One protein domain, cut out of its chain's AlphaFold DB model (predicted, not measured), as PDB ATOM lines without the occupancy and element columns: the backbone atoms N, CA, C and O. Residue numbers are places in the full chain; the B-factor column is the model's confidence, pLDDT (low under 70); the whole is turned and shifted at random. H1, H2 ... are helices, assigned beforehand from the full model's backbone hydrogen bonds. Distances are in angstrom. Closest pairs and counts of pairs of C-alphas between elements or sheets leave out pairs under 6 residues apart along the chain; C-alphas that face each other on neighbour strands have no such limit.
ATOM      1  N   HIS A   2     -26.934  29.115 -24.474       72.56
ATOM      2  CA  HIS A   2     -27.282  30.335 -23.721       72.56
ATOM      3  C   HIS A   2     -28.816  30.467 -23.650       72.56
ATOM      4  O   HIS A   2     -29.486  30.247 -24.661       72.56
ATOM      5  N   SER A   3     -29.383  30.792 -22.485       73.75
ATOM      6  CA  SER A   3     -30.844  30.812 -22.258       73.75
ATOM      7  C   SER A   3     -31.609  31.661 -23.287       73.75
ATOM      8  O   SER A   3     -32.742  31.343 -23.645       73.75
ATOM      9  N   THR A   4     -30.962  32.692 -23.831       83.12
ATOM     10  CA  THR A   4     -31.464  33.533 -24.923       83.12
ATOM     11  C   THR A   4     -31.559  32.791 -26.260       83.12
ATOM     12  O   THR A   4     -32.581  32.884 -26.930       83.12
ATOM     13  N   ILE A   5     -30.544  32.000 -26.632       83.25
ATOM     14  CA  ILE A   5     -30.532  31.215 -27.881       83.25
ATOM     15  C   ILE A   5     -31.649  30.167 -27.860       83.25
ATOM     16  O   ILE A   5     -32.336  29.987 -28.860       83.25
ATOM     17  N   ARG A   6     -31.899  29.533 -26.706       78.31
ATOM     18  CA  ARG A   6     -33.006  28.576 -26.558       78.31
ATOM     19  C   ARG A   6     -34.372  29.226 -26.741       78.31
ATOM     20  O   ARG A   6     -35.218  28.677 -27.435       78.31
ATOM     21  N   LYS A   7     -34.584  30.399 -26.139       84.31
ATOM     22  CA  LYS A   7     -35.838  31.148 -26.294       84.31
ATOM     23  C   LYS A   7     -36.079  31.536 -27.751       84.31
ATOM     24  O   LYS A   7     -37.190  31.355 -28.235       84.31
ATOM     25  N   ILE A   8     -35.043  32.016 -28.443       88.12
ATOM     26  CA  ILE A   8     -35.126  32.361 -29.869       88.12
ATOM     27  C   ILE A   8     -35.448  31.115 -30.697       88.12
ATOM     28  O   ILE A   8     -36.381  31.155 -31.489       88.12
ATOM     29  N   TRP A   9     -34.742  30.002 -30.476       85.81
ATOM     30  CA  TRP A   9     -35.003  28.738 -31.168       85.81
ATOM     31  C   TRP A   9     -36.449  28.276 -30.991       85.81
ATOM     32  O   TRP A   9     -37.139  28.062 -31.981       85.81
ATOM     33  N   ASN A  10     -36.931  28.191 -29.746       86.50
ATOM     34  CA  ASN A  10     -38.291  27.742 -29.446       86.50
ATOM     35  C   ASN A  10     -39.346  28.670 -30.052       86.50
ATOM     36  O   ASN A  10     -40.374  28.199 -30.532       86.50
ATOM     37  N   TRP A  11     -39.108  29.982 -30.043       90.06
ATOM     38  CA  TRP A  11     -40.024  30.935 -30.656       90.06
ATOM     39  C   TRP A  11     -40.064  30.771 -32.181       90.06
ATOM     40  O   TRP A  11     -41.146  30.639 -32.747       90.06
ATOM     41  N   VAL A  12     -38.901  30.689 -32.837       90.00
ATOM     42  CA  VAL A  12     -38.799  30.485 -34.291       90.00
ATOM     43  C   VAL A  12     -39.450  29.167 -34.711       90.00
ATOM     44  O   VAL A  12     -40.273  29.163 -35.626       90.00
ATOM     45  N   THR A  13     -39.142  28.054 -34.040       87.06
ATOM     46  CA  THR A  13     -39.743  26.751 -34.363       87.06
ATOM     47  C   THR A  13     -41.249  26.747 -34.116       87.06
ATOM     48  O   THR A  13     -41.988  26.239 -34.953       87.06
ATOM     49  N   SER A  14     -41.727  27.382 -33.041       87.38
ATOM     50  CA  SER A  14     -43.167  27.507 -32.767       87.38
ATOM     51  C   SER A  14     -43.896  28.300 -33.850       87.38
ATOM     52  O   SER A  14     -44.960  27.881 -34.301       87.38
ATOM     53  N   VAL A  15     -43.323  29.419 -34.306       92.31
ATOM     54  CA  VAL A  15     -43.896  30.228 -35.394       92.31
ATOM     55  C   VAL A  15     -43.947  29.428 -36.698       92.31
ATOM     56  O   VAL A  15     -44.971  29.440 -37.380       92.31
ATOM     57  N   LEU A  16     -42.883  28.689 -37.029       90.56
ATOM     58  CA  LEU A  16     -42.843  27.843 -38.226       90.56
ATOM     59  C   LEU A  16     -43.879  26.714 -38.173       90.56
ATOM     60  O   LEU A  16     -44.600  26.499 -39.146       90.56
ATOM     61  N   VAL A  17     -44.001  26.021 -37.037       89.06
ATOM     62  CA  VAL A  17     -45.010  24.965 -36.856       89.06
ATOM     63  C   VAL A  17     -46.419  25.544 -36.946       89.06
ATOM     64  O   VAL A  17     -47.257  24.985 -37.650       89.06
ATOM     65  N   ALA A  18     -46.682  26.690 -36.312       90.88
ATOM     66  CA  ALA A  18     -47.973  27.366 -36.416       90.88
ATOM     67  C   ALA A  18     -48.315  27.719 -37.874       90.88
ATOM     68  O   ALA A  18     -49.434  27.461 -38.316       90.88
ATOM     69  N   ALA A  19     -47.352  28.236 -38.646       90.38
ATOM     70  CA  ALA A  19     -47.545  28.537 -40.064       90.38
ATOM     71  C   ALA A  19     -47.890  27.281 -40.886       90.38
ATOM     72  O   ALA A  19     -48.800  27.319 -41.714       90.38
ATOM     73  N   ILE A  20     -47.225  26.151 -40.619       88.38
ATOM     74  CA  ILE A  20     -47.517  24.865 -41.274       88.38
ATOM     75  C   ILE A  20     -48.913  24.361 -40.911       88.38
ATOM     76  O   ILE A  20     -49.639  23.904 -41.791       88.38
ATOM     77  N   VAL A  21     -49.315  24.459 -39.643       88.69
ATOM     78  CA  VAL A  21     -50.657  24.056 -39.199       88.69
ATOM     79  C   VAL A  21     -51.728  24.911 -39.876       88.69
ATOM     80  O   VAL A  21     -52.702  24.370 -40.395       88.69
ATOM     81  N   VAL A  22     -51.535  26.231 -39.939       90.75
ATOM     82  CA  VAL A  22     -52.447  27.141 -40.648       90.75
ATOM     83  C   VAL A  22     -52.540  26.775 -42.127       90.75
ATOM     84  O   VAL A  22     -53.645  26.671 -42.658       90.75
ATOM     85  N   LEU A  23     -51.410  26.516 -42.785       87.38
ATOM     86  CA  LEU A  23     -51.382  26.072 -44.176       87.38
ATOM     87  C   LEU A  23     -52.114  24.731 -44.356       87.38
ATOM     88  O   LEU A  23     -52.930  24.593 -45.260       87.38
ATOM     89  N   ALA A  24     -51.895  23.754 -43.477       85.81
ATOM     90  CA  ALA A  24     -52.583  22.466 -43.530       85.81
ATOM     91  C   ALA A  24     -54.106  22.618 -43.361       85.81
ATOM     92  O   ALA A  24     -54.879  21.987 -44.085       85.81
ATOM     93  N   ILE A  25     -54.557  23.498 -42.462       87.75
ATOM     94  CA  ILE A  25     -55.979  23.839 -42.314       87.75
ATOM     95  C   ILE A  25     -56.500  24.502 -43.593       87.75
ATOM     96  O   ILE A  25     -57.551  24.117 -44.100       87.75
ATOM     97  N   MET A  26     -55.750  25.452 -44.146       85.75
ATOM     98  CA  MET A  26     -56.107  26.181 -45.360       85.75
ATOM     99  C   MET A  26     -56.226  25.264 -46.588       85.75
ATOM    100  O   MET A  26     -57.069  25.510 -47.447       85.75
ATOM    101  N   LEU A  27     -55.414  24.207 -46.678       84.06
ATOM    102  CA  LEU A  27     -55.410  23.288 -47.819       84.06
ATOM    103  C   LEU A  27     -56.309  22.079 -47.638       84.06
ATOM    104  O   LEU A  27     -56.880  21.616 -48.618       84.06
ATOM    105  N   VAL A  28     -56.414  21.538 -46.427       83.31
ATOM    106  CA  VAL A  28     -57.117  20.276 -46.154       83.31
ATOM    107  C   VAL A  28     -58.266  20.494 -45.183       83.31
ATOM    108  O   VAL A  28     -59.388  20.089 -45.483       83.31
ATOM    109  N   GLY A  29     -58.021  21.172 -44.060       83.62
ATOM    110  CA  GLY A  29     -59.022  21.369 -43.004       83.62
ATOM    111  C   GLY A  29     -60.283  22.098 -43.473       83.62
ATOM    112  O   GLY A  29     -61.386  21.759 -43.053       83.62
ATOM    113  N   ILE A  30     -60.150  23.039 -44.407       87.38
ATOM    114  CA  ILE A  30     -61.266  23.829 -44.936       87.38
ATOM    115  C   ILE A  30     -62.298  22.983 -45.706       87.38
ATOM    116  O   ILE A  30     -63.465  23.365 -45.802       87.38
ATOM    117  N   ARG A  31     -61.911  21.779 -46.162       86.31
ATOM    118  CA  ARG A  31     -62.850  20.811 -46.753       86.31
ATOM    119  C   ARG A  31     -63.931  20.381 -45.765       86.31
ATOM    120  O   ARG A  31     -65.058  20.136 -46.185       86.31
ATOM    121  N   ALA A  32     -63.637  20.365 -44.462       85.94
ATOM    122  CA  ALA A  32     -64.603  20.000 -43.426       85.94
ATOM    123  C   ALA A  32     -65.779  20.987 -43.317       85.94
ATOM    124  O   ALA A  32     -66.868  20.596 -42.908       85.94
ATOM    125  N   ILE A  33     -65.588  22.249 -43.724       86.75
ATOM    126  CA  ILE A  33     -66.649  23.269 -43.749       86.75
ATOM    127  C   ILE A  33     -67.301  23.421 -45.136       86.75
ATOM    128  O   ILE A  33     -68.013  24.392 -45.387       86.75
ATOM    129  N   GLY A  34     -67.075  22.464 -46.046       86.06
ATOM    130  CA  GLY A  34     -67.702  22.429 -47.373       86.06
ATOM    131  C   GLY A  34     -67.046  23.327 -48.425       86.06
ATOM    132  O   GLY A  34     -67.682  23.645 -49.433       86.06
ATOM    133  N   LEU A 133     -50.889  31.429 -55.086       89.62
ATOM    134  CA  LEU A 133     -50.805  30.332 -54.116       89.62
ATOM    135  C   LEU A 133     -51.036  28.954 -54.760       89.62
ATOM    136  O   LEU A 133     -50.487  27.961 -54.287       89.62
ATOM    137  N   GLY A 134     -51.770  28.902 -55.872       87.62
ATOM    138  CA  GLY A 134     -52.038  27.683 -56.632       87.62
ATOM    139  C   GLY A 134     -50.768  26.967 -57.095       87.62
ATOM    140  O   GLY A 134     -50.726  25.742 -57.036       87.62
ATOM    141  N   TYR A 135     -49.710  27.697 -57.476       85.94
ATOM    142  CA  TYR A 135     -48.424  27.093 -57.867       85.94
ATOM    143  C   TYR A 135     -47.775  26.305 -56.726       85.94
ATOM    144  O   TYR A 135     -47.261  25.206 -56.925       85.94
ATOM    145  N   PHE A 136     -47.812  26.864 -55.518       83.81
ATOM    146  CA  PHE A 136     -47.227  26.235 -54.341       83.81
ATOM    147  C   PHE A 136     -48.055  25.032 -53.881       83.81
ATOM    148  O   PHE A 136     -47.519  23.966 -53.578       83.81
ATOM    149  N   THR A 137     -49.377  25.181 -53.855       81.06
ATOM    150  CA  THR A 137     -50.270  24.141 -53.341       81.06
ATOM    151  C   THR A 137     -50.367  22.957 -54.276       81.06
ATOM    152  O   THR A 137     -50.469  21.826 -53.812       81.06
ATOM    153  N   ASP A 138     -50.290  23.194 -55.580       80.75
ATOM    154  CA  ASP A 138     -50.284  22.133 -56.578       80.75
ATOM    155  C   ASP A 138     -49.092  21.182 -56.390       80.75
ATOM    156  O   ASP A 138     -49.250  19.962 -56.364       80.75
ATOM    157  N   TYR A 139     -47.910  21.745 -56.132       81.81
ATOM    158  CA  TYR A 139     -46.706  20.975 -55.832       81.81
ATOM    159  C   TYR A 139     -46.818  20.189 -54.518       81.81
ATOM    160  O   TYR A 139     -46.471  19.012 -54.458       81.81
ATOM    161  N   VAL A 140     -47.327  20.822 -53.457       83.25
ATOM    162  CA  VAL A 140     -47.421  20.222 -52.112       83.25
ATOM    163  C   VAL A 140     -48.539  19.177 -52.003       83.25
ATOM    164  O   VAL A 140     -48.496  18.324 -51.120       83.25
ATOM    165  N   THR A 141     -49.542  19.205 -52.881       77.38
ATOM    166  CA  THR A 141     -50.690  18.279 -52.819       77.38
ATOM    167  C   THR A 141     -50.579  17.092 -53.777       77.38
ATOM    168  O   THR A 141     -51.284  16.103 -53.584       77.38
ATOM    169  N   ARG A 142     -49.675  17.128 -54.766       80.44
ATOM    170  CA  ARG A 142     -49.426  16.007 -55.688       80.44
ATOM    171  C   ARG A 142     -48.188  15.186 -55.299       80.44
ATOM    172  O   ARG A 142     -47.173  15.753 -54.889       80.44
ATOM    173  N   PRO A 143     -48.196  13.851 -55.462       79.31
ATOM    174  CA  PRO A 143     -46.973  13.049 -55.389       79.31
ATOM    175  C   PRO A 143     -45.976  13.430 -56.506       79.31
ATOM    176  O   PRO A 143     -46.412  13.658 -57.634       79.31
ATOM    177  N   PRO A 144     -44.653  13.481 -56.247       82.06
ATOM    178  CA  PRO A 144     -43.974  13.167 -54.983       82.06
ATOM    179  C   PRO A 144     -43.903  14.333 -53.976       82.06
ATOM    180  O   PRO A 144     -43.502  14.110 -52.833       82.06
ATOM    181  N   GLY A 145     -44.289  15.557 -54.357       82.06
ATOM    182  CA  GLY A 145     -44.167  16.759 -53.518       82.06
ATOM    183  C   GLY A 145     -44.929  16.674 -52.192       82.06
ATOM    184  O   GLY A 145     -44.427  17.132 -51.166       82.06
ATOM    185  N   MET A 146     -46.065  15.973 -52.172       83.12
ATOM    186  CA  MET A 146     -46.807  15.672 -50.942       83.12
ATOM    187  C   MET A 146     -45.975  14.911 -49.904       83.12
ATOM    188  O   MET A 146     -45.989  15.268 -48.725       83.12
ATOM    189  N   TYR A 147     -45.215  13.891 -50.318       87.81
ATOM    190  CA  TYR A 147     -44.381  13.116 -49.394       87.81
ATOM    191  C   TYR A 147     -43.232  13.955 -48.837       87.81
ATOM    192  O   TYR A 147     -42.914  13.859 -47.650       87.81
ATOM    193  N   LEU A 148     -42.643  14.809 -49.675       88.00
ATOM    194  CA  LEU A 148     -41.597  15.733 -49.257       88.00
ATOM    195  C   LEU A 148     -42.129  16.739 -48.228       88.00
ATOM    196  O   LEU A 148     -41.533  16.902 -47.165       88.00
ATOM    197  N   ALA A 149     -43.277  17.358 -48.503       86.25
ATOM    198  CA  ALA A 149     -43.897  18.320 -47.598       86.25
ATOM    199  C   ALA A 149     -44.298  17.685 -46.257       86.25
ATOM    200  O   ALA A 149     -44.006  18.247 -45.202       86.25
ATOM    201  N   ALA A 150     -44.896  16.489 -46.285       86.44
ATOM    202  CA  ALA A 150     -45.237  15.740 -45.077       86.44
ATOM    203  C   ALA A 150     -43.988  15.386 -44.250       86.44
ATOM    204  O   ALA A 150     -43.993  15.535 -43.029       86.44
ATOM    205  N   SER A 151     -42.898  14.982 -44.910       89.69
ATOM    206  CA  SER A 151     -41.628  14.664 -44.244       89.69
ATOM    207  C   SER A 151     -41.009  15.896 -43.583       89.69
ATOM    208  O   SER A 151     -40.598  15.831 -42.426       89.69
ATOM    209  N   ILE A 152     -40.988  17.039 -44.279       88.00
ATOM    210  CA  ILE A 152     -40.496  18.312 -43.731       88.00
ATOM    211  C   ILE A 152     -41.331  18.731 -42.518       88.00
ATOM    212  O   ILE A 152     -40.766  19.096 -41.487       88.00
ATOM    213  N   ALA A 153     -42.661  18.637 -42.609       87.44
ATOM    214  CA  ALA A 153     -43.552  18.957 -41.499       87.44
ATOM    215  C   ALA A 153     -43.287  18.062 -40.276       87.44
ATOM    216  O   ALA A 153     -43.198  18.566 -39.157       87.44
ATOM    217  N   LEU A 154     -43.090  16.755 -40.485       89.75
ATOM    218  CA  LEU A 154     -42.773  15.810 -39.414       89.75
ATOM    219  C   LEU A 154     -41.413  16.106 -38.765       89.75
ATOM    220  O   LEU A 154     -41.306  16.100 -37.542       89.75
ATOM    221  N   ILE A 155     -40.380  16.394 -39.562       90.12
ATOM    222  CA  ILE A 155     -39.043  16.732 -39.051       90.12
ATOM    223  C   ILE A 155     -39.098  18.019 -38.227       90.12
ATOM    224  O   ILE A 155     -38.566  18.053 -37.120       90.12
ATOM    225  N   LEU A 156     -39.769  19.061 -38.725       87.19
ATOM    226  CA  LEU A 156     -39.935  20.318 -37.991       87.19
ATOM    227  C   LEU A 156     -40.685  20.112 -36.672       87.19
ATOM    228  O   LEU A 156     -40.304  20.695 -35.658       87.19
ATOM    229  N   LEU A 157     -41.690  19.236 -36.665       86.31
ATOM    230  CA  LEU A 157     -42.400  18.844 -35.451       86.31
ATOM    231  C   LEU A 157     -41.527  18.005 -34.502       86.31
ATOM    232  O   LEU A 157     -41.664  18.114 -33.294       86.31
ATOM    233  N   MET A 158     -40.587  17.197 -34.993       85.12
ATOM    234  CA  MET A 158     -39.617  16.535 -34.113       85.12
ATOM    235  C   MET A 158     -38.605  17.525 -33.523       85.12
ATOM    236  O   MET A 158     -38.238  17.411 -32.352       85.12
ATOM    237  N   LEU A 159     -38.190  18.538 -34.292       85.88
ATOM    238  CA  LEU A 159     -37.249  19.568 -33.841       85.88
ATOM    239  C   LEU A 159     -37.784  20.414 -32.676       85.88
ATOM    240  O   LEU A 159     -36.976  20.961 -31.921       85.88
ATOM    241  N   THR A 160     -39.105  20.494 -32.471       83.06
ATOM    242  CA  THR A 160     -39.659  21.161 -31.283       83.06
ATOM    243  C   THR A 160     -39.352  20.418 -29.986       83.06
ATOM    244  O   THR A 160     -39.257  21.060 -28.948       83.06
ATOM    245  N   PHE A 161     -39.136  19.098 -30.030       83.44
ATOM    246  CA  PHE A 161     -38.817  18.283 -28.849       83.44
ATOM    247  C   PHE A 161     -37.311  18.156 -28.577       83.44
ATOM    248  O   PHE A 161     -36.916  17.712 -27.502       83.44
ATOM    249  N   VAL A 162     -36.449  18.545 -29.523       84.56
ATOM    250  CA  VAL A 162     -34.983  18.452 -29.371       84.56
ATOM    251  C   VAL A 162     -34.454  19.195 -28.133       84.56
ATOM    252  O   VAL A 162     -33.644  18.606 -27.417       84.56
ATOM    253  N   PRO A 163     -34.888  20.434 -27.819       79.56
ATOM    254  CA  PRO A 163     -34.448  21.123 -26.607       79.56
ATOM    255  C   PRO A 163     -34.765  20.335 -25.328       79.56
ATOM    256  O   PRO A 163     -33.895  20.213 -24.468       79.56
ATOM    257  N   ASP A 164     -35.962  19.747 -25.250       83.44
ATOM    258  CA  ASP A 164     -36.420  18.964 -24.096       83.44
ATOM    259  C   ASP A 164     -35.634  17.653 -23.946       83.44
ATOM    260  O   ASP A 164     -35.362  17.206 -22.831       83.44
ATOM    261  N   LEU A 165     -35.255  17.024 -25.064       83.38
ATOM    262  CA  LEU A 165     -34.424  15.818 -25.065       83.38
ATOM    263  C   LEU A 165     -33.003  16.106 -24.573       83.38
ATOM    264  O   LEU A 165     -32.467  15.329 -23.785       83.38
ATOM    265  N   ILE A 166     -32.414  17.228 -25.000       83.75
ATOM    266  CA  ILE A 166     -31.089  17.661 -24.538       83.75
ATOM    267  C   ILE A 166     -31.130  17.979 -23.038       83.75
ATOM    268  O   ILE A 166     -30.255  17.537 -22.303       83.75
ATOM    269  N   ASP A 167     -32.170  18.670 -22.561       83.81
ATOM    270  CA  ASP A 167     -32.316  18.978 -21.132       83.81
ATOM    271  C   ASP A 167     -32.427  17.720 -20.270       83.81
ATOM    272  O   ASP A 167     -31.767  17.613 -19.234       83.81
ATOM    273  N   LYS A 168     -33.208  16.733 -20.720       86.00
ATOM    274  CA  LYS A 168     -33.315  15.439 -20.037       86.00
ATOM    275  C   LYS A 168     -31.991  14.676 -20.029       86.00
ATOM    276  O   LYS A 168     -31.680  14.039 -19.024       86.00
TER     277      LYS A 168
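Overview. This is residues 2 to 34 and 133 to 168 of the 188 residues of the protein "Signal peptidase I" of Clostridium porci (UniProt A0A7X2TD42). The long helix H1 has H4 beside it, running opposite ways at a shallow tilt; H5 extends that second row toward the beginning of H1, and the short helix H3 turns crosswise at the other end, by the last residue of H1. H2, also short, lies beyond that same end of H1, and the contacts between the parts are few. The printed part has 69 residues with five named helices, in the order H1, H2, H3, H4, H5, and no named strand; its class is all helix. It is loose, with a radius of gyration of the C-alphas of 14.9 A, and elongated, spanning 44 by 26 by 20 A.

Along the chain. H1 covers residues 3 to 27 and is 36.2 A long, from C-alpha 3 at (-30.844, 30.812, -22.258) to C-alpha 27 at (-55.410, 23.288, -47.819). H2 covers residues 29 to 33, 7.9 A. After the cut, H3 covers residues 133 to 141, 12.1 A. H4 covers residues 145 to 159, 21.0 A. H5 covers residues 162 to 168, 9.9 A, and ends with C-alpha 168 at (-33.315, 15.439, -20.037).

Arrangement. H1 and H2 meet only through their link and are near each other. H1 touches H4 with residues 13 to 20 alone, and H4 touches H1 with residues 153 to 159 alone; the closest C-alphas are those of Val 17 and Leu 157, 6.8 A apart. Their lines stand at a shallow tilt of 32 degrees, and they run opposite ways. H1 and H3 are close but not clearly touching, the closest C-alphas being those of Leu 27 and Thr 137 at 7.6 A; their lines are about perpendicular, at 87 degrees. H3 and H4 touch only at the corner, where the C-alphas of Val 140 and Met 146 are closest at 4.7 A; they are about perpendicular, at 84 degrees. H4 and H5 meet only through their link. H1 and H5 are close but not clearly touching, with the C-alphas of Arg 6 and Pro 163 closest at 7.6 A; they run opposite ways at a steep tilt of 46 degrees. H2 is apart from H3, H4 and H5, and H3 is apart from H5. In H1, H4 and H5 every O i to N i+4 pair is within hydrogen-bond range; in H3 4 of 5 are, and in H2 0 of 1, beside 2 of 2 O i to N i+3 pairs.

Size, cuts and confidence. The C-alphas farthest apart are those of His 2 and Gly 34, at 47.5 A. Residues 35 to 132 are not printed, and C-alphas 34 and 133 are 19.8 A apart across this cut. The links H1 to H2, H3 to H4 and H4 to H5 are tight. The mean pLDDT of the printed part is 85.3, and no printed residue is under 70.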